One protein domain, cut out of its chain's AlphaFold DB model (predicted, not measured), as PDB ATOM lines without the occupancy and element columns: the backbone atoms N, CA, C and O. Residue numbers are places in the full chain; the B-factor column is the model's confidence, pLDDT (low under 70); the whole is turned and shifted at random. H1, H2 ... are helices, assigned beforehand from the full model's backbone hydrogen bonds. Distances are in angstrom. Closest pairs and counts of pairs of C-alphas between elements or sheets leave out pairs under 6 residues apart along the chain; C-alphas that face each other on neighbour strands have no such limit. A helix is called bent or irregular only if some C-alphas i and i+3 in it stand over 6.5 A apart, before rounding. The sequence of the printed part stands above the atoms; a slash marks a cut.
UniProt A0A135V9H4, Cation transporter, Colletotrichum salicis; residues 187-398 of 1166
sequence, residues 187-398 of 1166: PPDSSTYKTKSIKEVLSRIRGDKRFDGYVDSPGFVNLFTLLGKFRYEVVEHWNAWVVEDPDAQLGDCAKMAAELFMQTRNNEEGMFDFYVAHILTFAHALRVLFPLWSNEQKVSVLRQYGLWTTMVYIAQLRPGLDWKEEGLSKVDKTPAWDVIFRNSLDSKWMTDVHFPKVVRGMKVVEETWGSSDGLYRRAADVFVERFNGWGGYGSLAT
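This is residues 187 to 398 of the 1166 residues of the protein "Cation transporter" of Colletotrichum salicis (UniProt A0A135V9H4). What shape appears around the longest helix? H6 is the longest helix of an up-and-down bundle of five, H4, H5, H6, H8 and H9, each running against the one before it, with the hairpin of H4 and H5 in the middle, H6 on one side of it and the hairpin of H8 and H9 on the other. The short helices H1, H2 and H3 pack on H6, H7 packs on H8 and H9 at the opposite side of the domain, and the small H10 touches no helix. What is it made of, and how large is it? The printed part has 212 residues with ten named helices, H1 to H10 in chain order, and no named strand; the class is all helix, and the helix packing is part aligned, part crossed. It is compact, with a radius of gyration of the C-alphas of 17.4 A, and spans 51 by 44 by 30 A.

Where are the longer helices? H6, residues 295 to 315, runs 30.0 A from C-alpha 295 at (326.398, 454.845, 640.384) to C-alpha 315 at (354.531, 465.258, 638.650). H5, residues 274 to 292, measures 28.6 A, and H4, residues 246 to 262, measures 24.2 A. H8, residues 355 to 369, measures 21.9 A, and H9, residues 375 to 386, measures 16.1 A. Where are the shorter ones? H1 is residues 198 to 207, H2 222 to 229, H3 231 to 239 and H7 337 to 345. H10 is residues 395 to 398, with C-alpha 398 at (364.826, 473.974, 627.655). Is any helix uneven? H5 has a kink of 28 degrees near residue 286 and is only just irregular, with C-alphas 288 and 291 6.9 A apart.

What touches H6? H6 and H4 are the hubs, touching five helices each; H6 forms a hairpin with H5 at a shallow tilt of 3 degrees, the closest C-alphas being those of Phe 290 and Lys 298, 6.1 A apart. H6 touches H3 with residues 303 to 311 alone, at a steep tilt of 46 degrees, the closest C-alphas being those of Trp 238 and Leu 307, 5.9 A apart. It touches H2 with residues 311 to 315 alone, about perpendicular at 79 degrees, and the closest C-alphas are those of Asn 222 and Ala 315, 5.1 A apart. What touches H4? H4 and H5 form a hairpin at a shallow tilt of 21 degrees, with the C-alphas of Ala 257 and Leu 280 closest, 4.9 A apart. H4 touches H1 with residues 252 to 256 alone, and the closest C-alphas, of Lys 199 and Met 256, are 6.4 A apart. What follows beyond H5? H5 touches H8 with residues 277 to 284 alone, at a steep tilt of 47 degrees, the C-alphas of His 284 and Gly 361 being closest at 5.7 A. H8 and H9 form a hairpin at 11 degrees, a shallow tilt, with the C-alphas of Val 359 and Ala 380 closest, 5.6 A apart. H7 touches H9, the closest C-alphas being those of Ile 340 and Asp 381, 5.7 A apart, while H6 and H8 are apart. How do the backbones run? In H1, H2, H3, H6, H7, H8 and H9 every O i to N i+4 pair is within hydrogen-bond range; in H4 it is 12 of 13, in H5 9 of 15, and H10 is too short for such a pair.

How far does it reach? The two C-alphas farthest apart, those of Pro 188 and Asp 332, are 52.9 A apart. Is the printed part whole, and which links are long? It has no cut; the long links are H1 to H2 with 14 residues, H4 to H5 with 11, and H6 to H7 with 21. Residues 272 to 273 pair with residues 390 to 391, parallel. Where is the model's confidence low? The mean pLDDT of the printed part is 85.5, and residues 266 to 270, 324 to 334, 371 to 373 and 394 to 398 are under 70.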
ATOM      1  N   PRO A 187     344.846 447.791 646.252       82.50
ATOM      2  CA  PRO A 187     345.699 447.505 647.401       82.50
ATOM      3  C   PRO A 187     344.994 447.842 648.727       82.50
ATOM      4  O   PRO A 187     344.179 448.771 648.768       82.50
ATOM      5  N   PRO A 188     345.329 447.135 649.827       84.81
ATOM      6  CA  PRO A 188     344.690 447.330 651.124       84.81
ATOM      7  C   PRO A 188     344.830 448.772 651.623       84.81
ATOM      8  O   PRO A 188     345.833 449.447 651.382       84.81
ATOM      9  N   ASP A 189     343.805 449.233 652.336       87.31
ATOM     10  CA  ASP A 189     343.678 450.622 652.762       87.31
ATOM     11  C   ASP A 189     344.730 451.011 653.815       87.31
ATOM     12  O   ASP A 189     344.619 450.684 654.996       87.31
ATOM     13  N   SER A 190     345.761 451.721 653.360       84.56
ATOM     14  CA  SER A 190     346.855 452.260 654.168       84.56
ATOM     15  C   SER A 190     346.626 453.698 654.649       84.56
ATOM     16  O   SER A 190     347.522 454.279 655.261       84.56
ATOM     17  N   SER A 191     345.478 454.310 654.333       88.81
ATOM     18  CA  SER A 191     345.313 455.765 654.438       88.81
ATOM     19  C   SER A 191     345.257 456.295 655.876       88.81
ATOM     20  O   SER A 191     344.493 455.828 656.719       88.81
ATOM     21  N   THR A 192     346.056 457.331 656.153       87.25
ATOM     22  CA  THR A 192     346.168 457.956 657.487       87.25
ATOM     23  C   THR A 192     345.051 458.956 657.815       87.25
ATOM     24  O   THR A 192     344.951 459.427 658.948       87.25
ATOM     25  N   TYR A 193     344.198 459.290 656.845       94.12
ATOM     26  CA  TYR A 193     343.045 460.182 656.985       94.12
ATOM     27  C   TYR A 193     341.963 459.808 655.962       94.12
ATOM     28  O   TYR A 193     342.252 459.126 654.982       94.12
ATOM     29  N   LYS A 194     340.729 460.291 656.158       95.44
ATOM     30  CA  LYS A 194     339.638 460.201 655.173       95.44
ATOM     31  C   LYS A 194     339.070 461.581 654.866       95.44
ATOM     32  O   LYS A 194     338.877 462.379 655.779       95.44
ATOM     33  N   THR A 195     338.764 461.848 653.598       95.12
ATOM     34  CA  THR A 195     338.060 463.063 653.156       95.12
ATOM     35  C   THR A 195     337.250 462.809 651.887       95.12
ATOM     36  O   THR A 195     337.566 461.913 651.106       95.12
ATOM     37  N   LYS A 196     336.214 463.622 651.661       94.44
ATOM     38  CA  LYS A 196     335.394 463.602 650.436       94.44
ATOM     39  C   LYS A 196     335.889 464.611 649.388       94.44
ATOM     40  O   LYS A 196     335.562 464.493 648.209       94.44
ATOM     41  N   SER A 197     336.715 465.585 649.788       93.19
ATOM     42  CA  SER A 197     337.202 466.646 648.900       93.19
ATOM     43  C   SER A 197     338.538 466.283 648.252       93.19
ATOM     44  O   SER A 197     339.558 466.187 648.934       93.19
ATOM     45  N   ILE A 198     338.566 466.179 646.920       92.94
ATOM     46  CA  ILE A 198     339.819 466.012 646.166       92.94
ATOM     47  C   ILE A 198     340.768 467.207 646.372       92.94
ATOM     48  O   ILE A 198     341.983 467.034 646.436       92.94
ATOM     49  N   LYS A 199     340.228 468.422 646.566       92.94
ATOM     50  CA  LYS A 199     341.023 469.634 646.823       92.94
ATOM     51  C   LYS A 199     341.732 469.564 648.181       92.94
ATOM     52  O   LYS A 199     342.871 470.015 648.291       92.94
ATOM     53  N   GLU A 200     341.128 468.923 649.188       94.38
ATOM     54  CA  GLU A 200     341.840 468.607 650.432       94.38
ATOM     55  C   GLU A 200     342.944 467.565 650.195       94.38
ATOM     56  O   GLU A 200     344.059 467.773 650.659       94.38
ATOM     57  N   VAL A 201     342.686 466.492 649.437       95.12
ATOM     58  CA  VAL A 201     343.702 465.462 649.125       95.12
ATOM     59  C   VAL A 201     344.941 466.088 648.480       95.12
ATOM     60  O   VAL A 201     346.051 465.883 648.971       95.12
ATOM     61  N   LEU A 202     344.763 466.930 647.455       95.31
ATOM     62  CA  LEU A 202     345.873 467.651 646.825       95.31
ATOM     63  C   LEU A 202     346.563 468.625 647.799       95.31
ATOM     64  O   LEU A 202     347.787 468.732 647.789       95.31
ATOM     65  N   SER A 203     345.819 469.284 648.694       94.62
ATOM     66  CA  SER A 203     346.393 470.153 649.733       94.62
ATOM     67  C   SER A 203     347.230 469.376 650.765       94.62
ATOM     68  O   SER A 203     348.305 469.828 651.164       94.62
ATOM     69  N   ARG A 204     346.807 468.160 651.141       94.56
ATOM     70  CA  ARG A 204     347.571 467.243 652.009       94.56
ATOM     71  C   ARG A 204     348.862 466.797 651.321       94.56
ATOM     72  O   ARG A 204     349.927 466.931 651.912       94.56
ATOM     73  N   ILE A 205     348.785 466.383 650.054       94.56
ATOM     74  CA  ILE A 205     349.941 466.052 649.200       94.56
ATOM     75  C   ILE A 205     350.916 467.236 649.082       94.56
ATOM     76  O   ILE A 205     352.136 467.052 649.105       94.56
ATOM     77  N   ARG A 206     350.402 468.467 648.966       92.75
ATOM     78  CA  ARG A 206     351.207 469.700 648.910       92.75
ATOM     79  C   ARG A 206     351.970 469.968 650.209       92.75
ATOM     80  O   ARG A 206     353.076 470.493 650.154       92.75
ATOM     81  N   GLY A 207     351.393 469.603 651.354       91.12
ATOM     82  CA  GLY A 207     352.040 469.671 652.667       91.12
ATOM     83  C   GLY A 207     352.914 468.460 653.025       91.12
ATOM     84  O   GLY A 207     353.664 468.530 654.001       91.12
ATOM     85  N   ASP A 208     352.830 467.359 652.272       93.31
ATOM     86  CA  ASP A 208     353.576 466.135 652.562       93.31
ATOM     87  C   ASP A 208     355.043 466.236 652.117       93.31
ATOM     88  O   ASP A 208     355.380 466.272 650.931       93.31
ATOM     89  N   LYS A 209     355.933 466.219 653.110       91.50
ATOM     90  CA  LYS A 209     357.381 466.327 652.926       91.50
ATOM     91  C   LYS A 209     358.017 465.088 652.292       91.50
ATOM     92  O   LYS A 209     359.167 465.158 651.869       91.50
ATOM     93  N   ARG A 210     357.305 463.957 652.182       90.31
ATOM     94  CA  ARG A 210     357.804 462.751 651.490       90.31
ATOM     95  C   ARG A 210     358.080 463.004 650.004       90.31
ATOM     96  O   ARG A 210     359.010 462.414 649.457       90.31
ATOM     97  N   PHE A 211     357.339 463.923 649.379       89.81
ATOM     98  CA  PHE A 211     357.543 464.339 647.987       89.81
ATOM     99  C   PHE A 211     358.484 465.556 647.834       89.81
ATOM    100  O   PHE A 211     358.669 466.045 646.718       89.81
ATOM    101  N   ASP A 212     359.091 466.074 648.909       87.31
ATOM    102  CA  ASP A 212     360.013 467.213 648.810       87.31
ATOM    103  C   ASP A 212     361.334 466.805 648.135       87.31
ATOM    104  O   ASP A 212     361.923 465.765 648.432       87.31
ATOM    105  N   GLY A 213     361.813 467.637 647.204       78.06
ATOM    106  CA  GLY A 213     363.103 467.443 646.531       78.06
ATOM    107  C   GLY A 213     363.211 466.188 645.654       78.06
ATOM    108  O   GLY A 213     364.325 465.779 645.332       78.06
ATOM    109  N   TYR A 214     362.096 465.549 645.274       81.12
ATOM    110  CA  TYR A 214     362.153 464.272 644.552       81.12
ATOM    111  C   TYR A 214     362.585 464.392 643.078       81.12
ATOM    112  O   TYR A 214     363.152 463.437 642.545       81.12
ATOM    113  N   VAL A 215     362.352 465.551 642.447       79.75
ATOM    114  CA  VAL A 215     362.777 465.926 641.082       79.75
ATOM    115  C   VAL A 215     362.935 467.454 640.949       79.75
ATOM    116  O   VAL A 215     362.195 468.214 641.565       79.75
ATOM    117  N   ASP A 216     363.888 467.897 640.120       77.31
ATOM    118  CA  ASP A 216     364.286 469.312 639.948       77.31
ATOM    119  C   ASP A 216     363.292 470.198 639.168       77.31
ATOM    120  O   ASP A 216     363.391 471.423 639.223       77.31
ATOM    121  N   SER A 217     362.418 469.618 638.341       80.12
ATOM    122  CA  SER A 217     361.570 470.376 637.406       80.12
ATOM    123  C   SER A 217     360.261 469.641 637.103       80.12
ATOM    124  O   SER A 217     360.311 468.412 637.040       80.12
ATOM    125  N   PRO A 218     359.142 470.347 636.843       81.94
ATOM    126  CA  PRO A 218     357.864 469.739 636.447       81.94
ATOM    127  C   PRO A 218     357.993 468.844 635.202       81.94
ATOM    128  O   PRO A 218     358.921 469.016 634.415       81.94
ATOM    129  N   GLY A 219     357.070 467.901 635.013       79.12
ATOM    130  CA  GLY A 219     356.827 467.225 633.737       79.12
ATOM    131  C   GLY A 219     356.449 465.748 633.838       79.12
ATOM    132  O   GLY A 219     356.814 465.045 634.777       79.12
ATOM    133  N   PHE A 220     355.777 465.238 632.800       70.50
ATOM    134  CA  PHE A 220     355.310 463.843 632.681       70.50
ATOM    135  C   PHE A 220     356.385 462.776 632.945       70.50
ATOM    136  O   PHE A 220     356.087 461.693 633.434       70.50
ATOM    137  N   VAL A 221     357.659 463.073 632.683       70.69
ATOM    138  CA  VAL A 221     358.779 462.157 632.965       70.69
ATOM    139  C   VAL A 221     358.855 461.780 634.452       70.69
ATOM    140  O   VAL A 221     359.257 460.667 634.795       70.69
ATOM    141  N   ASN A 222     358.413 462.678 635.333       82.81
ATOM    142  CA  ASN A 222     358.386 462.477 636.777       82.81
ATOM    143  C   ASN A 222     357.366 461.407 637.203       82.81
ATOM    144  O   ASN A 222     357.480 460.885 638.311       82.81
ATOM    145  N   LEU A 223     356.409 461.049 636.334       76.88
ATOM    146  CA  LEU A 223     355.395 460.015 636.563       76.88
ATOM    147  C   LEU A 223     356.029 458.627 636.752       76.88
ATOM    148  O   LEU A 223     355.666 457.898 637.670       76.88
ATOM    149  N   PHE A 224     357.045 458.297 635.946       75.31
ATOM    150  CA  PHE A 224     357.790 457.039 636.066       75.31
ATOM    151  C   PHE A 224     358.583 456.966 637.379       75.31
ATOM    152  O   PHE A 224     358.654 455.916 638.013       75.31
ATOM    153  N   THR A 225     359.159 458.089 637.823       79.94
ATOM    154  CA  THR A 225     359.833 458.183 639.127       79.94
ATOM    155  C   THR A 225     358.835 458.117 640.283       79.94
ATOM    156  O   THR A 225     359.125 457.484 641.296       79.94
ATOM    157  N   LEU A 226     357.654 458.718 640.125       83.31
ATOM    158  CA  LEU A 226     356.579 458.704 641.113       83.31
ATOM    159  C   LEU A 226     356.048 457.280 641.334       83.31
ATOM    160  O   LEU A 226     356.106 456.781 642.454       83.31
ATOM    161  N   LEU A 227     355.632 456.593 640.266       80.12
ATOM    162  CA  LEU A 227     355.163 455.203 640.324       80.12
ATOM    163  C   LEU A 227     356.270 454.215 640.727       80.12
ATOM    164  O   LEU A 227     355.984 453.201 641.357       80.12
ATOM    165  N   GLY A 228     357.533 454.499 640.394       78.81
ATOM    166  CA  GLY A 228     358.665 453.636 640.739       78.81
ATOM    167  C   GLY A 228     359.169 453.763 642.183       78.81
ATOM    168  O   GLY A 228     359.734 452.803 642.699       78.81
ATOM    169  N   LYS A 229     358.997 454.926 642.829       83.38
ATOM    170  CA  LYS A 229     359.534 455.207 644.178       83.38
ATOM    171  C   LYS A 229     358.461 455.436 645.248       83.38
ATOM    172  O   LYS A 229     358.704 455.084 646.394       83.38
ATOM    173  N   PHE A 230     357.314 456.008 644.885       87.69
ATOM    174  CA  PHE A 230     356.284 456.483 645.816       87.69
ATOM    175  C   PHE A 230     354.887 455.889 645.526       87.69
ATOM    176  O   PHE A 230     353.866 456.534 645.775       87.69
ATOM    177  N   ARG A 231     354.815 454.670 644.955       87.31
ATOM    178  CA  ARG A 231     353.535 453.986 644.645       87.31
ATOM    179  C   ARG A 231     352.640 453.902 645.882       87.31
ATOM    180  O   ARG A 231     351.441 454.125 645.771       87.31
ATOM    181  N   TYR A 232     353.223 453.611 647.046       88.19
ATOM    182  CA  TYR A 232     352.492 453.435 648.300       88.19
ATOM    183  C   TYR A 232     351.931 454.750 648.847       88.19
ATOM    184  O   TYR A 232     350.796 454.766 649.304       88.19
ATOM    185  N   GLU A 233     352.672 455.851 648.753       90.75
ATOM    186  CA  GLU A 233     352.252 457.180 649.202       90.75
ATOM    187  C   GLU A 233     351.190 457.789 648.271       90.75
ATOM    188  O   GLU A 233     350.222 458.390 648.737       90.75
ATOM    189  N   VAL A 234     351.309 457.577 646.955       90.81
ATOM    190  CA  VAL A 234     350.247 457.917 645.988       90.81
ATOM    191  C   VAL A 234     348.970 457.126 646.286       90.81
ATOM    192  O   VAL A 234     347.887 457.707 646.339       90.81
ATOM    193  N   VAL A 235     349.096 455.817 646.528       91.62
ATOM    194  CA  VAL A 235     347.978 454.943 646.915       91.62
ATOM    195  C   VAL A 235     347.385 455.338 648.269       91.62
ATOM    196  O   VAL A 235     346.168 455.299 648.412       91.62
ATOM    197  N   GLU A 236     348.191 455.767 649.242       92.75
ATOM    198  CA  GLU A 236     347.720 456.245 650.549       92.75
ATOM    199  C   GLU A 236     346.800 457.463 650.388       92.75
ATOM    200  O   GLU A 236     345.669 457.458 650.876       92.75
ATOM    201  N   HIS A 237     347.250 458.489 649.657       93.94
ATOM    202  CA  HIS A 237     346.455 459.691 649.405       93.94
ATOM    203  C   HIS A 237     345.232 459.423 648.516       93.94
ATOM    204  O   HIS A 237     344.183 460.036 648.715       93.94
ATOM    205  N   TRP A 238     345.325 458.478 647.576       93.38
ATOM    206  CA  TRP A 238     344.182 458.030 646.781       93.38
ATOM    207  C   TRP A 238     343.153 457.265 647.628       93.38
ATOM    208  O   TRP A 238     341.957 457.539 647.546       93.38
ATOM    209  N   ASN A 239     343.582 456.353 648.503       93.38
ATOM    210  CA  ASN A 239     342.698 455.632 649.424       93.38
ATOM    211  C   ASN A 239     342.104 456.537 650.513       93.38
ATOM    212  O   ASN A 239     340.991 456.277 650.972       93.38
ATOM    213  N   ALA A 240     342.764 457.645 650.857       94.06
ATOM    214  CA  ALA A 240     342.202 458.678 651.725       94.06
ATOM    215  C   ALA A 240     340.959 459.371 651.130       94.06
ATOM    216  O   ALA A 240     340.162 459.952 651.872       94.06
ATOM    217  N   TRP A 241     340.769 459.314 649.806       95.12
ATOM    218  CA  TRP A 241     339.638 459.943 649.131       95.12
ATOM    219  C   TRP A 241     338.416 459.023 649.034       95.12
ATOM    220  O   TRP A 241     338.421 458.008 648.330       95.12
ATOM    221  N   VAL A 242     337.347 459.411 649.725       93.88
ATOM    222  CA  VAL A 242     336.066 458.699 649.757       93.88
ATOM    223  C   VAL A 242     335.113 459.305 648.728       93.88
ATOM    224  O   VAL A 242     334.881 460.516 648.725       93.88
ATOM    225  N   VAL A 243     334.532 458.459 647.876       92.88
ATOM    226  CA  VAL A 243     333.486 458.837 646.917       92.88
ATOM    227  C   VAL A 243     332.153 458.254 647.390       92.88
ATOM    228  O   VAL A 243     332.050 457.048 647.594       92.88
ATOM    229  N   GLU A 244     331.153 459.115 647.575       90.38
ATOM    230  CA  GLU A 244     329.797 458.773 648.040       90.38
ATOM    231  C   GLU A 244     328.707 459.377 647.141       90.38
ATOM    232  O   GLU A 244     327.745 458.694 646.804       90.38
ATOM    233  N   ASP A 245     328.866 460.640 646.729       92.06
ATOM    234  CA  ASP A 245     327.986 461.321 645.770       92.06
ATOM    235  C   ASP A 245     328.839 461.716 644.553       92.06
ATOM    236  O   ASP A 245     329.427 462.802 644.534       92.06
ATOM    237  N   PRO A 246     328.992 460.824 643.554       92.94
ATOM    238  CA  PRO A 246     329.902 461.067 642.442       92.94
ATOM    239  C   PRO A 246     329.444 462.219 641.537       92.94
ATOM    240  O   PRO A 246     330.292 462.888 640.952       92.94
ATOM    241  N   ASP A 247     328.139 462.493 641.447       90.50
ATOM    242  CA  ASP A 247     327.605 463.584 640.624       90.50
ATOM    243  C   ASP A 247     327.929 464.958 641.244       90.50
ATOM    244  O   ASP A 247     328.345 465.882 640.537       90.50
ATOM    245  N   ALA A 248     327.830 465.080 642.575       90.38
ATOM    246  CA  ALA A 248     328.270 466.272 643.298       90.38
ATOM    247  C   ALA A 248     329.806 466.398 643.332       90.38
ATOM    248  O   ALA A 248     330.347 467.467 643.041       90.38
ATOM    249  N   GLN A 249     330.524 465.311 643.638       94.25
ATOM    250  CA  GLN A 249     331.988 465.322 643.764       94.25
ATOM    251  C   GLN A 249     332.703 465.544 642.419       94.25
ATOM    252  O   GLN A 249     333.789 466.122 642.406       94.25
ATOM    253  N   LEU A 250     332.093 465.187 641.279       94.56
ATOM    254  CA  LEU A 250     332.592 465.592 639.959       94.56
ATOM    255  C   LEU A 250     332.571 467.121 639.777       94.56
ATOM    256  O   LEU A 250     333.482 467.670 639.159       94.56
ATOM    257  N   GLY A 251     331.589 467.823 640.352       92.25
ATOM    258  CA  GLY A 251     331.544 469.288 640.342       92.25
ATOM    259  C   GLY A 251     332.700 469.920 641.117       92.25
ATOM    260  O   GLY A 251     333.338 470.849 640.617       92.25
ATOM    261  N   ASP A 252     333.034 469.371 642.287       91.56
ATOM    262  CA  ASP A 252     334.214 469.785 643.060       91.56
ATOM    263  C   ASP A 252     335.517 469.516 642.289       91.56
ATOM    264  O   ASP A 252     336.395 470.381 642.238       91.56
ATOM    265  N   CYS A 253     335.633 468.351 641.637       94.56
ATOM    266  CA  CYS A 253     336.752 468.023 640.751       94.56
ATOM    267  C   CYS A 253     336.900 469.036 639.605       94.56
ATOM    268  O   CYS A 253     337.994 469.545 639.375       94.56
ATOM    269  N   ALA A 254     335.812 469.358 638.903       93.38
ATOM    270  CA  ALA A 254     335.848 470.227 637.729       93.38
ATOM    271  C   ALA A 254     336.179 471.691 638.082       93.38
ATOM    272  O   ALA A 254     336.960 472.340 637.381       93.38
ATOM    273  N   LYS A 255     335.654 472.193 639.210       91.75
ATOM    274  CA  LYS A 255     335.984 473.522 639.761       91.75
ATOM    275  C   LYS A 255     337.446 473.611 640.200       91.75
ATOM    276  O   LYS A 255     338.163 474.518 639.772       91.75
ATOM    277  N   MET A 256     337.910 472.615 640.961       92.62
ATOM    278  CA  MET A 256     339.315 472.479 641.355       92.62
ATOM    279  C   MET A 256     340.235 472.451 640.128       92.62
ATOM    280  O   MET A 256     341.230 473.169 640.108       92.62
ATOM    281  N   ALA A 257     339.885 471.696 639.082       94.06
ATOM    282  CA  ALA A 257     340.683 471.594 637.862       94.06
ATOM    283  C   ALA A 257     340.824 472.936 637.119       94.06
ATOM    284  O   ALA A 257     341.908 473.247 636.627       94.06
ATOM    285  N   ALA A 258     339.761 473.747 637.063       91.50
ATOM    286  CA  ALA A 258     339.800 475.073 636.445       91.50
ATOM    287  C   ALA A 258     340.680 476.064 637.237       91.50
ATOM    288  O   ALA A 258     341.498 476.770 636.648       91.50
ATOM    289  N   GLU A 259     340.563 476.086 638.568       90.19
ATOM    290  CA  GLU A 259     341.399 476.921 639.449       90.19
ATOM    291  C   GLU A 259     342.875 476.504 639.410       90.19
ATOM    292  O   GLU A 259     343.763 477.346 639.249       90.19
ATOM    293  N   LEU A 260     343.134 475.197 639.499       91.06
ATOM    294  CA  LEU A 260     344.464 474.600 639.414       91.06
ATOM    295  C   LEU A 260     345.127 474.919 638.068       91.06
ATOM    296  O   LEU A 260     346.293 475.306 638.045       91.06
ATOM    297  N   PHE A 261     344.388 474.823 636.958       91.88
ATOM    298  CA  PHE A 261     344.892 475.177 635.630       91.88
ATOM    299  C   PHE A 261     345.327 476.644 635.543       91.88
ATOM    300  O   PHE A 261     346.449 476.920 635.109       91.88
ATOM    301  N   MET A 262     344.501 477.583 636.017       88.88
ATOM    302  CA  MET A 262     344.847 479.011 636.014       88.88
ATOM    303  C   MET A 262     346.058 479.339 636.900       88.88
ATOM    304  O   MET A 262     346.820 480.252 636.582       88.88
ATOM    305  N   GLN A 263     346.291 478.565 637.967       86.81
ATOM    306  CA  GLN A 263     347.493 478.655 638.806       86.81
ATOM    307  C   GLN A 263     348.777 478.108 638.155       86.81
ATOM    308  O   GLN A 263     349.861 478.303 638.703       86.81
ATOM    309  N   THR A 264     348.712 477.447 636.993       82.06
ATOM    310  CA  THR A 264     349.919 476.914 636.329       82.06
ATOM    311  C   THR A 264     350.660 477.899 635.428       82.06
ATOM    312  O   THR A 264     351.724 477.565 634.905       82.06
ATOM    313  N   ARG A 265     350.124 479.107 635.223       76.12
ATOM    314  CA  ARG A 265     350.727 480.101 634.329       76.12
ATOM    315  C   ARG A 265     352.092 480.556 634.857       76.12
ATOM    316  O   ARG A 265     352.160 481.303 635.831       76.12
ATOM    317  N   ASN A 266     353.181 480.164 634.189       61.31
ATOM    318  CA  ASN A 266     354.525 480.621 634.555       61.31
ATOM    319  C   ASN A 266     354.634 482.139 634.322       61.31
ATOM    320  O   ASN A 266     354.538 482.593 633.182       61.31
ATOM    321  N   ASN A 267     354.870 482.924 635.376       52.69
ATOM    322  CA  ASN A 267     354.989 484.380 635.269       52.69
ATOM    323  C   ASN A 267     356.243 484.851 634.503       52.69
ATOM    324  O   ASN A 267     356.251 485.988 634.041       52.69
ATOM    325  N   GLU A 268     357.262 484.002 634.315       51.34
ATOM    326  CA  GLU A 268     358.471 484.353 633.548       51.34
ATOM    327  C   GLU A 268     358.311 484.167 632.024       51.34
ATOM    328  O   GLU A 268     358.934 484.890 631.249       51.34
ATOM    329  N   GLU A 269     357.466 483.228 631.574       61.44
ATOM    330  CA  GLU A 269     357.324 482.855 630.147       61.44
ATOM    331  C   GLU A 269     355.889 483.003 629.590       61.44
ATOM    332  O   GLU A 269     355.675 483.006 628.374       61.44
ATOM    333  N   GLY A 270     354.884 483.128 630.462       69.44
ATOM    334  CA  GLY A 270     353.470 483.315 630.112       69.44
ATOM    335  C   GLY A 270     352.720 482.062 629.636       69.44
ATOM    336  O   GLY A 270     351.564 482.177 629.234       69.44
ATOM    337  N   MET A 271     353.349 480.884 629.662       83.75
ATOM    338  CA  MET A 271     352.764 479.614 629.205       83.75
ATOM    339  C   MET A 271     351.920 478.924 630.291       83.75
ATOM    340  O   MET A 271     352.201 479.077 631.481       83.75
ATOM    341  N   PHE A 272     350.925 478.132 629.875       89.19
ATOM    342  CA  PHE A 272     350.043 477.327 630.744       89.19
ATOM    343  C   PHE A 272     350.426 475.837 630.708       89.19
ATOM    344  O   PHE A 272     350.897 475.355 629.679       89.19
ATOM    345  N   ASP A 273     350.221 475.081 631.791       89.38
ATOM    346  CA  ASP A 273     350.647 473.674 631.861       89.38
ATOM    347  C   ASP A 273     349.777 472.737 631.012       89.38
ATOM    348  O   ASP A 273     348.562 472.620 631.195       89.38
ATOM    349  N   PHE A 274     350.437 472.024 630.100       90.31
ATOM    350  CA  PHE A 274     349.815 471.087 629.172       90.31
ATOM    351  C   PHE A 274     349.073 469.930 629.858       90.31
ATOM    352  O   PHE A 274     348.028 469.487 629.385       90.31
ATOM    353  N   TYR A 275     349.601 469.408 630.961       89.44
ATOM    354  CA  TYR A 275     349.084 468.202 631.607       89.44
ATOM    355  C   TYR A 275     347.974 468.533 632.605       89.44
ATOM    356  O   TYR A 275     347.007 467.781 632.714       89.44
ATOM    357  N   VAL A 276     348.043 469.694 633.262       91.44
ATOM    358  CA  VAL A 276     346.936 470.194 634.091       91.44
ATOM    359  C   VAL A 276     345.725 470.586 633.238       91.44
ATOM    360  O   VAL A 276     344.596 470.339 633.660       91.44
ATOM    361  N   ALA A 277     345.917 471.069 632.002       92.81
ATOM    362  CA  ALA A 277     344.810 471.267 631.057       92.81
ATOM    363  C   ALA A 277     343.971 469.985 630.860       92.81
ATOM    364  O   ALA A 277     342.742 470.048 630.774       92.81
ATOM    365  N   HIS A 278     344.620 468.816 630.868       93.44
ATOM    366  CA  HIS A 278     343.945 467.529 630.712       93.44
ATOM    367  C   HIS A 278     343.113 467.124 631.940       93.44
ATOM    368  O   HIS A 278     342.092 466.465 631.773       93.44
ATOM    369  N   ILE A 279     343.463 467.582 633.148       94.88
ATOM    370  CA  ILE A 279     342.653 467.380 634.367       94.88
ATOM    371  C   ILE A 279     341.284 468.079 634.225       94.88
ATOM    372  O   ILE A 279     340.258 467.536 634.648       94.88
ATOM    373  N   LEU A 280     341.249 469.251 633.576       94.88
ATOM    374  CA  LEU A 280     340.015 469.986 633.274       94.88
ATOM    375  C   LEU A 280     339.222 469.333 632.130       94.88
ATOM    376  O   LEU A 280     338.017 469.124 632.266       94.88
ATOM    377  N   THR A 281     339.872 468.968 631.017       94.81
ATOM    378  CA  THR A 281     339.155 468.339 629.890       94.81
ATOM    379  C   THR A 281     338.642 466.938 630.222       94.81
ATOM    380  O   THR A 281     337.608 466.544 629.691       94.81
ATOM    381  N   PHE A 282     339.301 466.205 631.124       95.00
ATOM    382  CA  PHE A 282     338.805 464.925 631.636       95.00
ATOM    383  C   PHE A 282     337.548 465.125 632.497       95.00
ATOM    384  O   PHE A 282     336.546 464.456 632.270       95.00
ATOM    385  N   ALA A 283     337.536 466.103 633.412       95.31
ATOM    386  CA  ALA A 283     336.337 466.414 634.202       95.31
ATOM    387  C   ALA A 283     335.150 466.839 633.314       95.31
ATOM    388  O   ALA A 283     334.011 466.434 633.550       95.31
ATOM    389  N   HIS A 284     335.424 467.597 632.249       94.62
ATOM    390  CA  HIS A 284     334.442 467.942 631.221       94.62
ATOM    391  C   HIS A 284     333.938 466.705 630.449       94.62
ATOM    392  O   HIS A 284     332.734 466.566 630.258       94.62
ATOM    393  N   ALA A 285     334.808 465.761 630.078       95.12
ATOM    394  CA  ALA A 285     334.385 464.504 629.454       95.12
ATOM    395  C   ALA A 285     333.485 463.666 630.384       95.12
ATOM    396  O   ALA A 285     332.443 463.162 629.968       95.12
ATOM    397  N   LEU A 286     333.826 463.581 631.674       95.25
ATOM    398  CA  LEU A 286     333.007 462.877 632.664       95.25
ATOM    399  C   LEU A 286     331.635 463.534 632.880       95.25
ATOM    400  O   LEU A 286     330.663 462.820 633.108       95.25
ATOM    401  N   ARG A 287     331.509 464.861 632.721       94.00
ATOM    402  CA  ARG A 287     330.207 465.557 632.757       94.00
ATOM    403  C   ARG A 287     329.250 465.068 631.665       94.00
ATOM    404  O   ARG A 287     328.045 465.013 631.916       94.00
ATOM    405  N   VAL A 288     329.763 464.722 630.486       93.62
ATOM    406  CA  VAL A 288     328.968 464.149 629.387       93.62
ATOM    407  C   VAL A 288     328.570 462.707 629.698       93.62
ATOM    408  O   VAL A 288     327.421 462.328 629.488       93.62
ATOM    409  N   LEU A 289     329.518 461.909 630.200       94.12
ATOM    410  CA  LEU A 289     329.374 460.457 630.305       94.12
ATOM    411  C   LEU A 289     328.636 459.988 631.570       94.12
ATOM    412  O   LEU A 289     327.897 459.012 631.511       94.12
ATOM    413  N   PHE A 290     328.774 460.684 632.705       94.00
ATOM    414  CA  PHE A 290     328.166 460.269 633.981       94.00
ATOM    415  C   PHE A 290     326.646 460.031 633.921       94.00
ATOM    416  O   PHE A 290     326.211 459.012 634.457       94.00
ATOM    417  N   PRO A 291     325.816 460.881 633.282       92.44
ATOM    418  CA  PRO A 291     324.372 460.642 633.188       92.44
ATOM    419  C   PRO A 291     323.978 459.320 632.500       92.44
ATOM    420  O   PRO A 291     322.856 458.854 632.680       92.44
ATOM    421  N   LEU A 292     324.898 458.707 631.744       90.50
ATOM    422  CA  LEU A 292     324.705 457.452 631.010       90.50
ATOM    423  C   LEU A 292     325.060 456.199 631.834       90.50
ATOM    424  O   LEU A 292     324.835 455.085 631.370       90.50
ATOM    425  N   TRP A 293     325.645 456.359 633.026       91.38
ATOM    426  CA  TRP A 293     326.264 455.272 633.792       91.38
ATOM    427  C   TRP A 293     325.610 455.038 635.159       91.38
ATOM    428  O   TRP A 293     325.065 455.948 635.792       91.38
ATOM    429  N   SER A 294     325.709 453.798 635.649       91.94
ATOM    430  CA  SER A 294     325.288 453.420 637.000       91.94
ATOM    431  C   SER A 294     326.140 454.117 638.068       91.94
ATOM    432  O   SER A 294     327.275 454.526 637.821       91.94
ATOM    433  N   ASN A 295     325.629 454.226 639.298       91.06
ATOM    434  CA  ASN A 295     326.398 454.845 640.384       91.06
ATOM    435  C   ASN A 295     327.701 454.085 640.698       91.06
ATOM    436  O   ASN A 295     328.690 454.717 641.053       91.06
ATOM    437  N   GLU A 296     327.743 452.764 640.510       89.69
ATOM    438  CA  GLU A 296     328.958 451.954 640.690       89.69
ATOM    439  C   GLU A 296     330.002 452.265 639.604       89.69
ATOM    440  O   GLU A 296     331.172 452.507 639.910       89.69
ATOM    441  N   GLN A 297     329.562 452.364 638.345       92.25
ATOM    442  CA  GLN A 297     330.393 452.778 637.210       92.25
ATOM    443  C   GLN A 297     330.948 454.198 637.409       92.25
ATOM    444  O   GLN A 297     332.151 454.420 637.243       92.25
ATOM    445  N   LYS A 298     330.106 455.150 637.848       94.25
ATOM    446  CA  LYS A 298     330.524 456.515 638.211       94.25
ATOM    447  C   LYS A 298     331.565 456.525 639.329       94.25
ATOM    448  O   LYS A 298     332.567 457.220 639.205       94.25
ATOM    449  N   VAL A 299     331.348 455.774 640.415       93.38
ATOM    450  CA  VAL A 299     332.291 455.690 641.546       93.38
ATOM    451  C   VAL A 299     333.638 455.132 641.088       93.38
ATOM    452  O   VAL A 299     334.670 455.708 641.436       93.38
ATOM    453  N   SER A 300     333.641 454.075 640.266       90.88
ATOM    454  CA  SER A 300     334.868 453.520 639.681       90.88
ATOM    455  C   SER A 300     335.620 454.570 638.858       90.88
ATOM    456  O   SER A 300     336.748 454.930 639.198       90.88
ATOM    457  N   VAL A 301     334.981 455.158 637.839       93.94
ATOM    458  CA  VAL A 301     335.632 456.135 636.949       93.94
ATOM    459  C   VAL A 301     336.056 457.406 637.698       93.94
ATOM    460  O   VAL A 301     337.134 457.945 637.440       93.94
ATOM    461  N   LEU A 302     335.284 457.862 638.691       94.50
ATOM    462  CA  LEU A 302     335.681 458.997 639.524       94.50
ATOM    463  C   LEU A 302     336.920 458.667 640.371       94.50
ATOM    464  O   LEU A 302     337.822 459.497 640.467       94.50
ATOM    465  N   ARG A 303     337.034 457.443 640.912       92.69
ATOM    466  CA  ARG A 303     338.259 456.968 641.583       92.69
ATOM    467  C   ARG A 303     339.458 456.942 640.625       92.69
ATOM    468  O   ARG A 303     340.539 457.349 641.053       92.69
ATOM    469  N   GLN A 304     339.289 456.559 639.352       92.00
ATOM    470  CA  GLN A 304     340.358 456.667 638.339       92.00
ATOM    471  C   GLN A 304     340.797 458.124 638.134       92.00
ATOM    472  O   GLN A 304     341.990 458.431 638.172       92.00
ATOM    473  N   TYR A 305     339.832 459.040 637.983       94.56
ATOM    474  CA  TYR A 305     340.086 460.474 637.846       94.56
ATOM    475  C   TYR A 305     340.917 461.018 639.016       94.56
ATOM    476  O   TYR A 305     341.879 461.758 638.796       94.56
ATOM    477  N   GLY A 306     340.605 460.623 640.256       93.38
ATOM    478  CA  GLY A 306     341.369 461.027 641.442       93.38
ATOM    479  C   GLY A 306     342.796 460.476 641.485       93.38
ATOM    480  O   GLY A 306     343.708 461.204 641.881       93.38
ATOM    481  N   LEU A 307     343.009 459.228 641.046       91.81
ATOM    482  CA  LEU A 307     344.344 458.622 640.937       91.81
ATOM    483  C   LEU A 307     345.197 459.383 639.915       91.81
ATOM    484  O   LEU A 307     346.286 459.860 640.239       91.81
ATOM    485  N   TRP A 308     344.658 459.580 638.711       90.69
ATOM    486  CA  TRP A 308     345.316 460.315 637.632       90.69
ATOM    487  C   TRP A 308     345.633 461.766 638.025       90.69
ATOM    488  O   TRP A 308     346.771 462.221 637.894       90.69
ATOM    489  N   THR A 309     344.654 462.475 638.593       93.88
ATOM    490  CA  THR A 309     344.794 463.857 639.081       93.88
ATOM    491  C   THR A 309     345.879 463.972 640.151       93.88
ATOM    492  O   THR A 309     346.734 464.852 640.067       93.88
ATOM    493  N   THR A 310     345.896 463.053 641.123       93.62
ATOM    494  CA  THR A 310     346.933 462.965 642.166       93.62
ATOM    495  C   THR A 310     348.323 462.811 641.552       93.62
ATOM    496  O   THR A 310     349.252 463.545 641.896       93.62
ATOM    497  N   MET A 311     348.464 461.889 640.600       91.62
ATOM    498  CA  MET A 311     349.739 461.591 639.956       91.62
ATOM    499  C   MET A 311     350.268 462.757 639.108       91.62
ATOM    500  O   MET A 311     351.448 463.100 639.216       91.62
ATOM    501  N   VAL A 312     349.411 463.412 638.316       91.00
ATOM    502  CA  VAL A 312     349.792 464.600 637.527       91.00
ATOM    503  C   VAL A 312     350.128 465.785 638.440       91.00
ATOM    504  O   VAL A 312     351.132 466.458 638.210       91.00
ATOM    505  N   TYR A 313     349.360 466.015 639.511       92.88
ATOM    506  CA  TYR A 313     349.616 467.106 640.458       92.88
ATOM    507  C   TYR A 313     350.999 466.999 641.121       92.88
ATOM    508  O   TYR A 313     351.713 467.999 641.236       92.88
ATOM    509  N   ILE A 314     351.419 465.787 641.506       92.62
ATOM    510  CA  ILE A 314     352.758 465.558 642.068       92.62
ATOM    511  C   ILE A 314     353.837 465.693 640.982       92.62
ATOM    512  O   ILE A 314     354.847 466.362 641.213       92.62
ATOM    513  N   ALA A 315     353.605 465.148 639.781       89.81
ATOM    514  CA  ALA A 315     354.531 465.258 638.650       89.81
ATOM    515  C   ALA A 315     354.809 466.715 638.220       89.81
ATOM    516  O   ALA A 315     355.923 467.009 637.778       89.81
ATOM    517  N   GLN A 316     353.847 467.628 638.416       89.12
ATOM    518  CA  GLN A 316     353.996 469.075 638.193       89.12
ATOM    519  C   GLN A 316     354.455 469.878 639.421       89.12
ATOM    520  O   GLN A 316     354.280 471.093 639.473       89.12
ATOM    521  N   LEU A 317     355.097 469.226 640.398       89.88
ATOM    522  CA  LEU A 317     355.651 469.840 641.615       89.88
ATOM    523  C   LEU A 317     354.620 470.512 642.544       89.88
ATOM    524  O   LEU A 317     354.986 471.366 643.350       89.88
ATOM    525  N   ARG A 318     353.354 470.071 642.512       90.56
ATOM    526  CA  ARG A 318     352.297 470.457 643.469       90.56
ATOM    527  C   ARG A 318     351.999 471.981 643.479       90.56
ATOM    528  O   ARG A 318     352.168 472.650 644.510       90.56
ATOM    529  N   PRO A 319     351.558 472.553 642.336       88.12
ATOM    530  CA  PRO A 319     351.305 473.991 642.178       88.12
ATOM    531  C   PRO A 319     350.134 474.508 643.040       88.12
ATOM    532  O   PRO A 319     349.533 473.776 643.832       88.12
ATOM    533  N   GLY A 320     349.843 475.810 642.948       85.75
ATOM    534  CA  GLY A 320     348.760 476.452 643.703       85.75
ATOM    535  C   GLY A 320     347.383 475.851 643.401       85.75
ATOM    536  O   GLY A 320     347.081 475.551 642.253       85.75
ATOM    537  N   LEU A 321     346.548 475.691 644.433       85.88
ATOM    538  CA  LEU A 321     345.190 475.129 644.321       85.88
ATOM    539  C   LEU A 321     344.080 476.196 644.317       85.88
ATOM    540  O   LEU A 321     342.940 475.881 643.998       85.88
ATOM    541  N   ASP A 322     344.403 477.440 644.677       81.50
ATOM    542  CA  ASP A 322     343.450 478.545 644.816       81.50
ATOM    543  C   ASP A 322     343.867 479.691 643.893       81.50
ATOM    544  O   ASP A 322     344.819 480.418 644.196       81.50
ATOM    545  N   TRP A 323     343.205 479.849 642.746       82.12
ATOM    546  CA  TRP A 323     343.505 480.953 641.830       82.12
ATOM    547  C   TRP A 323     343.096 482.303 642.431       82.12
ATOM    548  O   TRP A 323     342.018 482.446 643.005       82.12
ATOM    549  N   LYS A 324     343.976 483.303 642.299       68.38
ATOM    550  CA  LYS A 324     343.724 484.691 642.695       68.38
ATOM    551  C   LYS A 324     343.886 485.602 641.488       68.38
ATOM    552  O   LYS A 324     344.794 485.423 640.680       68.38
ATOM    553  N   GLU A 325     343.001 486.585 641.397       65.12
ATOM    554  CA  GLU A 325     342.860 487.501 640.263       65.12
ATOM    555  C   GLU A 325     343.936 488.611 640.299       65.12
ATOM    556  O   GLU A 325     343.650 489.790 640.495       65.12
ATOM    557  N   GLU A 326     345.212 488.224 640.186       51.66
ATOM    558  CA  GLU A 326     346.354 489.147 640.212       51.66
ATOM    559  C   GLU A 326     346.594 489.829 638.851       51.66
ATOM    560  O   GLU A 326     346.688 489.186 637.803       51.66
ATOM    561  N   GLY A 327     346.773 491.154 638.868       51.62
ATOM    562  CA  GLY A 327     347.281 491.895 637.707       51.62
ATOM    563  C   GLY A 327     346.268 492.161 636.587       51.62
ATOM    564  O   GLY A 327     346.659 492.244 635.418       51.62
ATOM    565  N   LEU A 328     344.986 492.314 636.929       48.62
ATOM    566  CA  LEU A 328     343.980 492.972 636.093       48.62
ATOM    567  C   LEU A 328     343.216 494.017 636.907       48.62
ATOM    568  O   LEU A 328     342.898 493.814 638.076       48.62
ATOM    569  N   SER A 329     342.925 495.154 636.278       40.81
ATOM    570  CA  SER A 329     341.968 496.120 636.813       40.81
ATOM    571  C   SER A 329     340.577 495.497 636.851       40.81
ATOM    572  O   SER A 329     340.185 494.843 635.884       40.81
ATOM    573  N   LYS A 330     339.792 495.781 637.897       47.97
ATOM    574  CA  LYS A 330     338.346 495.530 637.879       47.97
ATOM    575  C   LYS A 330     337.706 496.374 636.772       47.97
ATOM    576  O   LYS A 330     337.408 497.544 636.981       47.97
ATOM    577  N   VAL A 331     337.547 495.791 635.589       47.62
ATOM    578  CA  VAL A 331     336.694 496.334 634.532       47.62
ATOM    579  C   VAL A 331     335.277 495.884 634.867       47.62
ATOM    580  O   VAL A 331     335.024 494.684 634.952       47.62
ATOM    581  N   ASP A 332     334.350 496.824 635.066       50.59
ATOM    582  CA  ASP A 332     333.013 496.571 635.642       50.59
ATOM    583  C   ASP A 332     332.053 495.733 634.762       50.59
ATOM    584  O   ASP A 332     330.842 495.708 634.985       50.59
ATOM    585  N   LYS A 333     332.570 495.044 633.738       63.41
ATOM    586  CA  LYS A 333     331.835 494.113 632.875       63.41
ATOM    587  C   LYS A 333     332.718 492.912 632.540       63.41
ATOM    588  O   LYS A 333     333.590 493.005 631.683       63.41
ATOM    589  N   THR A 334     332.445 491.771 633.174       68.38
ATOM    590  CA  THR A 334     332.930 490.473 632.672       68.38
ATOM    591  C   THR A 334     332.290 490.226 631.296       68.38
ATOM    592  O   THR A 334     331.063 490.343 631.203       68.38
ATOM    593  N   PRO A 335     333.056 489.919 630.232       78.62
ATOM    594  CA  PRO A 335     332.491 489.726 628.900       78.62
ATOM    595  C   PRO A 335     331.544 488.522 628.842       78.62
ATOM    596  O   PRO A 335     331.638 487.580 629.631       78.62
ATOM    597  N   ALA A 336     330.599 488.561 627.905       86.62
ATOM    598  CA  ALA A 336     329.697 487.445 627.644       86.62
ATOM    599  C   ALA A 336     330.421 486.313 626.893       86.62
ATOM    600  O   ALA A 336     331.411 486.546 626.196       86.62
ATOM    601  N   TRP A 337     329.919 485.080 627.026       89.12
ATOM    602  CA  TRP A 337     330.552 483.900 626.426       89.12
ATOM    603  C   TRP A 337     330.688 483.998 624.896       89.12
ATOM    604  O   TRP A 337     331.692 483.536 624.366       89.12
ATOM    605  N   ASP A 338     329.768 484.664 624.188       89.00
ATOM    606  CA  ASP A 338     329.879 484.886 622.737       89.00
ATOM    607  C   ASP A 338     331.084 485.766 622.357       89.00
ATOM    608  O   ASP A 338     331.698 485.558 621.312       89.00
ATOM    609  N   VAL A 339     331.445 486.734 623.208       89.44
ATOM    610  CA  VAL A 339     332.597 487.621 623.002       89.44
ATOM    611  C   VAL A 339     333.892 486.846 623.212       89.44
ATOM    612  O   VAL A 339     334.770 486.900 622.356       89.44
ATOM    613  N   ILE A 340     333.981 486.064 624.291       90.19
ATOM    614  CA  ILE A 340     335.137 485.195 624.571       90.19
ATOM    615  C   ILE A 340     335.324 484.176 623.438       90.19
ATOM    616  O   ILE A 340     336.447 483.912 623.014       90.19
ATOM    617  N   PHE A 341     334.230 483.632 622.904       91.38
ATOM    618  CA  PHE A 341     334.262 482.627 621.842       91.38
ATOM    619  C   PHE A 341     334.680 483.222 620.497       91.38
ATOM    620  O   PHE A 341     335.543 482.661 619.823       91.38
ATOM    621  N   ARG A 342     334.158 484.404 620.148       90.31
ATOM    622  CA  ARG A 342     334.604 485.184 618.986       90.31
ATOM    623  C   ARG A 342     336.095 485.516 619.089       90.31
ATOM    624  O   ARG A 342     336.851 485.167 618.194       90.31
ATOM    625  N   ASN A 343     336.540 486.041 620.233       91.00
ATOM    626  CA  ASN A 343     337.955 486.314 620.507       91.00
ATOM    627  C   ASN A 343     338.829 485.047 620.404       91.00
ATOM    628  O   ASN A 343     339.943 485.113 619.893       91.00
ATOM    629  N   SER A 344     338.332 483.890 620.857       91.88
ATOM    630  CA  SER A 344     339.023 482.596 620.763       91.88
ATOM    631  C   SER A 344     339.190 482.128 619.311       91.88
ATOM    632  O   SER A 344     340.269 481.659 618.940       91.88
ATOM    633  N   LEU A 345     338.146 482.252 618.489       91.75
ATOM    634  CA  LEU A 345     338.123 481.806 617.090       91.75
ATOM    635  C   LEU A 345     338.813 482.789 616.128       91.75
ATOM    636  O   LEU A 345     339.397 482.363 615.136       91.75
ATOM    637  N   ASP A 346     338.817 484.084 616.443       90.00
ATOM    638  CA  ASP A 346     339.573 485.106 615.706       90.00
ATOM    639  C   ASP A 346     341.051 485.175 616.158       90.00
ATOM    640  O   ASP A 346     341.864 485.908 615.584       90.00
ATOM    641  N   SER A 347     341.437 484.407 617.187       89.19
ATOM    642  CA  SER A 347     342.810 484.374 617.692       89.19
ATOM    643  C   SER A 347     343.778 483.651 616.747       89.19
ATOM    644  O   SER A 347     343.447 482.675 616.071       89.19
ATOM    645  N   LYS A 348     345.060 484.032 616.831       89.25
ATOM    646  CA  LYS A 348     346.188 483.292 616.228       89.25
ATOM    647  C   LYS A 348     346.342 481.843 616.736       89.25
ATOM    648  O   LYS A 348     347.219 481.136 616.251       89.25
ATOM    649  N   TRP A 349     345.559 481.436 617.738       89.75
ATOM    650  CA  TRP A 349     345.604 480.128 618.390       89.75
ATOM    651  C   TRP A 349     344.391 479.242 618.060       89.75
ATOM    652  O   TRP A 349     344.314 478.134 618.575       89.75
ATOM    653  N   MET A 350     343.475 479.672 617.177       87.94
ATOM    654  CA  MET A 350     342.318 478.863 616.749       87.94
ATOM    655  C   MET A 350     342.711 477.458 616.249       87.94
ATOM    656  O   MET A 350     341.957 476.507 616.434       87.94
ATOM    657  N   THR A 351     343.883 477.313 615.619       89.44
ATOM    658  CA  THR A 351     344.389 476.027 615.112       89.44
ATOM    659  C   THR A 351     345.124 475.187 616.164       89.44
ATOM    660  O   THR A 351     345.545 474.080 615.847       89.44
ATOM    661  N   ASP A 352     345.312 475.667 617.400       91.38
ATOM    662  CA  ASP A 352     345.831 474.824 618.481       91.38
ATOM    663  C   ASP A 352     344.734 473.863 618.949       91.38
ATOM    664  O   ASP A 352     343.688 474.270 619.448       91.38
ATOM    665  N   VAL A 353     344.982 472.563 618.814       87.62
ATOM    666  CA  VAL A 353     343.989 471.514 619.084       87.62
ATOM    667  C   VAL A 353     343.545 471.382 620.545       87.62
ATOM    668  O   VAL A 353     342.581 470.665 620.809       87.62
ATOM    669  N   HIS A 354     344.215 472.029 621.504       90.56
ATOM    670  CA  HIS A 354     343.869 472.007 622.931       90.56
ATOM    671  C   HIS A 354     343.182 473.293 623.398       90.56
ATOM    672  O   HIS A 354     342.320 473.233 624.276       90.56
ATOM    673  N   PHE A 355     343.535 474.438 622.815       92.69
ATOM    674  CA  PHE A 355     343.062 475.759 623.231       92.69
ATOM    675  C   PHE A 355     341.515 475.873 623.239       92.69
ATOM    676  O   PHE A 355     340.965 476.196 624.299       92.69
ATOM    677  N   PRO A 356     340.771 475.464 622.184       92.31
ATOM    678  CA  PRO A 356     339.307 475.386 622.221       92.31
ATOM    679  C   PRO A 356     338.750 474.427 623.286       92.31
ATOM    680  O   PRO A 356     337.719 474.735 623.890       92.31
ATOM    681  N   LYS A 357     339.423 473.293 623.567       92.31
ATOM    682  CA  LYS A 357     338.971 472.314 624.581       92.31
ATOM    683  C   LYS A 357     338.904 472.958 625.974       92.31
ATOM    684  O   LYS A 357     337.977 472.687 626.735       92.31
ATOM    685  N   VAL A 358     339.888 473.804 626.303       93.12
ATOM    686  CA  VAL A 358     340.015 474.480 627.608       93.12
ATOM    687  C   VAL A 358     338.986 475.601 627.762       93.12
ATOM    688  O   VAL A 358     338.282 475.630 628.772       93.12
ATOM    689  N   VAL A 359     338.830 476.461 626.747       93.00
ATOM    690  CA  VAL A 359     337.791 477.513 626.722       93.00
ATOM    691  C   VAL A 359     336.398 476.897 626.899       93.00
ATOM    692  O   VAL A 359     335.612 477.351 627.733       93.00
ATOM    693  N   ARG A 360     336.117 475.808 626.171       91.56
ATOM    694  CA  ARG A 360     334.860 475.058 626.283       91.56
ATOM    695  C   ARG A 360     334.678 474.427 627.670       91.56
ATOM    696  O   ARG A 360     333.591 474.519 628.235       91.56
ATOM    697  N   GLY A 361     335.732 473.836 628.238       92.06
ATOM    698  CA  GLY A 361     335.704 473.247 629.579       92.06
ATOM    699  C   GLY A 361     335.321 474.256 630.666       92.06
ATOM    700  O   GLY A 361     334.431 473.979 631.465       92.06
ATOM    701  N   MET A 362     335.917 475.455 630.658       91.81
ATOM    702  CA  MET A 362     335.588 476.511 631.632       91.81
ATOM    703  C   MET A 362     334.126 476.976 631.545       91.81
ATOM    704  O   MET A 362     333.509 477.221 632.584       91.81
ATOM    705  N   LYS A 363     333.547 477.039 630.335       90.94
ATOM    706  CA  LYS A 363     332.112 477.314 630.153       90.94
ATOM    707  C   LYS A 363     331.249 476.236 630.810       90.94
ATOM    708  O   LYS A 363     330.380 476.571 631.608       90.94
ATOM    709  N   VAL A 364     331.506 474.958 630.529       89.50
ATOM    710  CA  VAL A 364     330.669 473.853 631.037       89.50
ATOM    711  C   VAL A 364     330.760 473.703 632.564       89.50
ATOM    712  O   VAL A 364     329.768 473.324 633.194       89.50
ATOM    713  N   VAL A 365     331.893 474.076 633.179       90.19
ATOM    714  CA  VAL A 365     332.014 474.183 634.647       90.19
ATOM    715  C   VAL A 365     331.056 475.238 635.214       90.19
ATOM    716  O   VAL A 365     330.350 474.963 636.186       90.19
ATOM    717  N   GLU A 366     331.001 476.426 634.604       88.75
ATOM    718  CA  GLU A 366     330.098 477.498 635.033       88.75
ATOM    719  C   GLU A 366     328.622 477.175 634.759       88.75
ATOM    720  O   GLU A 366     327.787 477.405 635.628       88.75
ATOM    721  N   GLU A 367     328.297 476.615 633.592       88.19
ATOM    722  CA  GLU A 367     326.913 476.299 633.213       88.19
ATOM    723  C   GLU A 367     326.315 475.135 634.011       88.19
ATOM    724  O   GLU A 367     325.133 475.184 634.343       88.19
ATOM    725  N   THR A 368     327.100 474.104 634.352       88.56
ATOM    726  CA  THR A 368     326.575 472.952 635.111       88.56
ATOM    727  C   THR A 368     326.475 473.240 636.607       88.56
ATOM    728  O   THR A 368     325.460 472.931 637.227       88.56
ATOM    729  N   TRP A 369     327.537 473.777 637.218       87.94
ATOM    730  CA  TRP A 369     327.661 473.833 638.681       87.94
ATOM    731  C   TRP A 369     327.731 475.259 639.246       87.94
ATOM    732  O   TRP A 369     327.900 475.421 640.459       87.94
ATOM    733  N   GLY A 370     327.621 476.283 638.397       80.94
ATOM    734  CA  GLY A 370     327.676 477.692 638.780       80.94
ATOM    735  C   GLY A 370     329.067 478.191 639.187       80.94
ATOM    736  O   GLY A 370     329.939 477.440 639.634       80.94
ATOM    737  N   SER A 371     329.248 479.507 639.096       69.38
ATOM    738  CA  SER A 371     330.339 480.255 639.728       69.38
ATOM    739  C   SER A 371     329.739 481.303 640.675       69.38
ATOM    740  O   SER A 371     328.629 481.778 640.438       69.38
ATOM    741  N   SER A 372     330.425 481.645 641.772       58.59
ATOM    742  CA  SER A 372     329.891 482.600 642.762       58.59
ATOM    743  C   SER A 372     329.786 484.026 642.212       58.59
ATOM    744  O   SER A 372     328.837 484.738 642.520       58.59
ATOM    745  N   ASP A 373     330.749 484.416 641.369       69.94
ATOM    746  CA  ASP A 373     330.961 485.798 640.921       69.94
ATOM    747  C   ASP A 373     331.344 485.894 639.426       69.94
ATOM    748  O   ASP A 373     332.037 486.828 639.023       69.94
ATOM    749  N   GLY A 374     330.995 484.911 638.583       78.81
ATOM    750  CA  GLY A 374     331.430 484.868 637.172       78.81
ATOM    751  C   GLY A 374     332.901 484.459 636.975       78.81
ATOM    752  O   GLY A 374     333.535 484.852 635.993       78.81
ATOM    753  N   LEU A 375     333.471 483.725 637.941       83.25
ATOM    754  CA  LEU A 375     334.910 483.449 638.047       83.25
ATOM    755  C   LEU A 375     335.480 482.725 636.818       83.25
ATOM    756  O   LEU A 375     336.486 483.164 636.263       83.25
ATOM    757  N   TYR A 376     334.845 481.636 636.377       87.19
ATOM    758  CA  TYR A 376     335.363 480.818 635.271       87.19
ATOM    759  C   TYR A 376     335.213 481.514 633.911       87.19
ATOM    760  O   TYR A 376     336.005 481.268 633.004       87.19
ATOM    761  N   ARG A 377     334.271 482.458 633.789       87.50
ATOM    762  CA  ARG A 377     334.155 483.343 632.625       87.50
ATOM    763  C   ARG A 377     335.308 484.341 632.537       87.50
ATOM    764  O   ARG A 377     335.891 484.491 631.468       87.50
ATOM    765  N   ARG A 378     335.709 484.955 633.662       85.50
ATOM    766  CA  ARG A 378     336.948 485.758 633.711       85.50
ATOM    767  C   ARG A 378     338.189 484.897 633.492       85.50
ATOM    768  O   ARG A 378     339.067 485.313 632.751       85.50
ATOM    769  N   ALA A 379     338.252 483.688 634.050       87.19
ATOM    770  CA  ALA A 379     339.356 482.762 633.789       87.19
ATOM    771  C   ALA A 379     339.520 482.451 632.289       87.19
ATOM    772  O   ALA A 379     340.638 482.495 631.779       87.19
ATOM    773  N   ALA A 380     338.417 482.206 631.575       90.12
ATOM    774  CA  ALA A 380     338.433 481.936 630.140       90.12
ATOM    775  C   ALA A 380     338.848 483.157 629.304       90.12
ATOM    776  O   ALA A 380     339.643 483.012 628.381       90.12
ATOM    777  N   ASP A 381     338.371 484.357 629.647       88.25
ATOM    778  CA  ASP A 381     338.784 485.607 628.995       88.25
ATOM    779  C   ASP A 381     340.288 485.881 629.199       88.25
ATOM    780  O   ASP A 381     341.026 486.117 628.245       88.25
ATOM    781  N   VAL A 382     340.779 485.709 630.434       86.69
ATOM    782  CA  VAL A 382     342.207 485.803 630.790       86.69
ATOM    783  C   VAL A 382     343.051 484.749 630.072       86.69
ATOM    784  O   VAL A 382     344.179 485.036 629.672       86.69
ATOM    785  N   PHE A 383     342.532 483.534 629.887       89.81
ATOM    786  CA  PHE A 383     343.193 482.498 629.098       89.81
ATOM    787  C   PHE A 383     343.271 482.895 627.616       89.81
ATOM    788  O   PHE A 383     344.359 482.868 627.047       89.81
ATOM    789  N   VAL A 384     342.168 483.343 627.006       90.56
ATOM    790  CA  VAL A 384     342.131 483.771 625.595       90.56
ATOM    791  C   VAL A 384     343.034 484.987 625.336       90.56
ATOM    792  O   VAL A 384     343.757 484.990 624.340       90.56
ATOM    793  N   GLU A 385     343.067 485.981 626.234       86.44
ATOM    794  CA  GLU A 385     343.978 487.136 626.141       86.44
ATOM    795  C   GLU A 385     345.452 486.715 626.289       86.44
ATOM    796  O   GLU A 385     346.310 487.132 625.505       86.44
ATOM    797  N   ARG A 386     345.772 485.919 627.321       85.81
ATOM    798  CA  ARG A 386     347.153 485.745 627.808       85.81
ATOM    799  C   ARG A 386     347.820 484.434 627.406       85.81
ATOM    800  O   ARG A 386     348.969 484.222 627.801       85.81
ATOM    801  N   PHE A 387     347.154 483.554 626.658       88.94
ATOM    802  CA  PHE A 387     347.755 482.305 626.197       88.94
ATOM    803  C   PHE A 387     348.947 482.579 625.266       88.94
ATOM    804  O   PHE A 387     348.827 483.226 624.222       88.94
ATOM    805  N   ASN A 388     350.117 482.065 625.654       85.94
ATOM    806  CA  ASN A 388     351.371 482.198 624.909       85.94
ATOM    807  C   ASN A 388     351.952 480.835 624.471       85.94
ATOM    808  O   ASN A 388     353.129 480.746 624.129       85.94
ATOM    809  N   GLY A 389     351.136 479.777 624.496       86.12
ATOM    810  CA  GLY A 389     351.551 478.395 624.253       86.12
ATOM    811  C   GLY A 389     351.579 477.525 625.515       86.12
ATOM    812  O   GLY A 389     351.327 477.984 626.635       86.12
ATOM    813  N   TRP A 390     351.881 476.245 625.304       87.00
ATOM    814  CA  TRP A 390     351.901 475.203 626.330       87.00
ATOM    815  C   TRP A 390     353.276 475.050 626.991       87.00
ATOM    816  O   TRP A 390     354.308 475.035 626.321       87.00
ATOM    817  N   GLY A 391     353.272 474.882 628.311       83.06
ATOM    818  CA  GLY A 391     354.426 474.570 629.151       83.06
ATOM    819  C   GLY A 391     354.209 473.289 629.965       83.06
ATOM    820  O   GLY A 391     353.366 472.456 629.635       83.06
ATOM    821  N   GLY A 392     354.974 473.120 631.047       77.38
ATOM    822  CA  GLY A 392     354.861 471.940 631.919       77.38
ATOM    823  C   GLY A 392     355.625 470.697 631.444       77.38
ATOM    824  O   GLY A 392     355.417 469.613 631.979       77.38
ATOM    825  N   TYR A 393     356.503 470.821 630.441       77.56
ATOM    826  CA  TYR A 393     357.263 469.696 629.860       77.56
ATOM    827  C   TYR A 393     358.584 469.366 630.580       77.56
ATOM    828  O   TYR A 393     359.130 468.276 630.405       77.56
ATOM    829  N   GLY A 394     359.104 470.297 631.383       64.94
ATOM    830  CA  GLY A 394     360.319 470.106 632.176       64.94
ATOM    831  C   GLY A 394     361.635 470.467 631.496       64.94
ATOM    832  O   GLY A 394     361.722 470.732 630.296       64.94
ATOM    833  N   SER A 395     362.697 470.477 632.304       49.78
ATOM    834  CA  SER A 395     363.974 471.116 631.960       49.78
ATOM    835  C   SER A 395     364.715 470.528 630.752       49.78
ATOM    836  O   SER A 395     365.564 471.220 630.198       49.78
ATOM    837  N   LEU A 396     364.393 469.318 630.274       41.16
ATOM    838  CA  LEU A 396     365.026 468.749 629.070       41.16
ATOM    839  C   LEU A 396     364.398 469.175 627.737       41.16
ATOM    840  O   LEU A 396     364.976 468.877 626.692       41.16
ATOM    841  N   ALA A 397     363.308 469.946 627.750       37.69
ATOM    842  CA  ALA A 397     362.954 470.771 626.596       37.69
ATOM    843  C   ALA A 397     363.895 471.992 626.478       37.69
ATOM    844  O   ALA A 397     364.345 472.339 625.388       37.69
ATOM    845  N   THR A 398     364.229 472.626 627.607       34.09
ATOM    846  CA  THR A 398     364.826 473.974 627.655       34.09
ATOM    847  C   THR A 398     366.349 474.010 627.845       34.09
ATOM    848  O   THR A 398     367.020 474.867 627.267       34.09
TER     849      THR A 398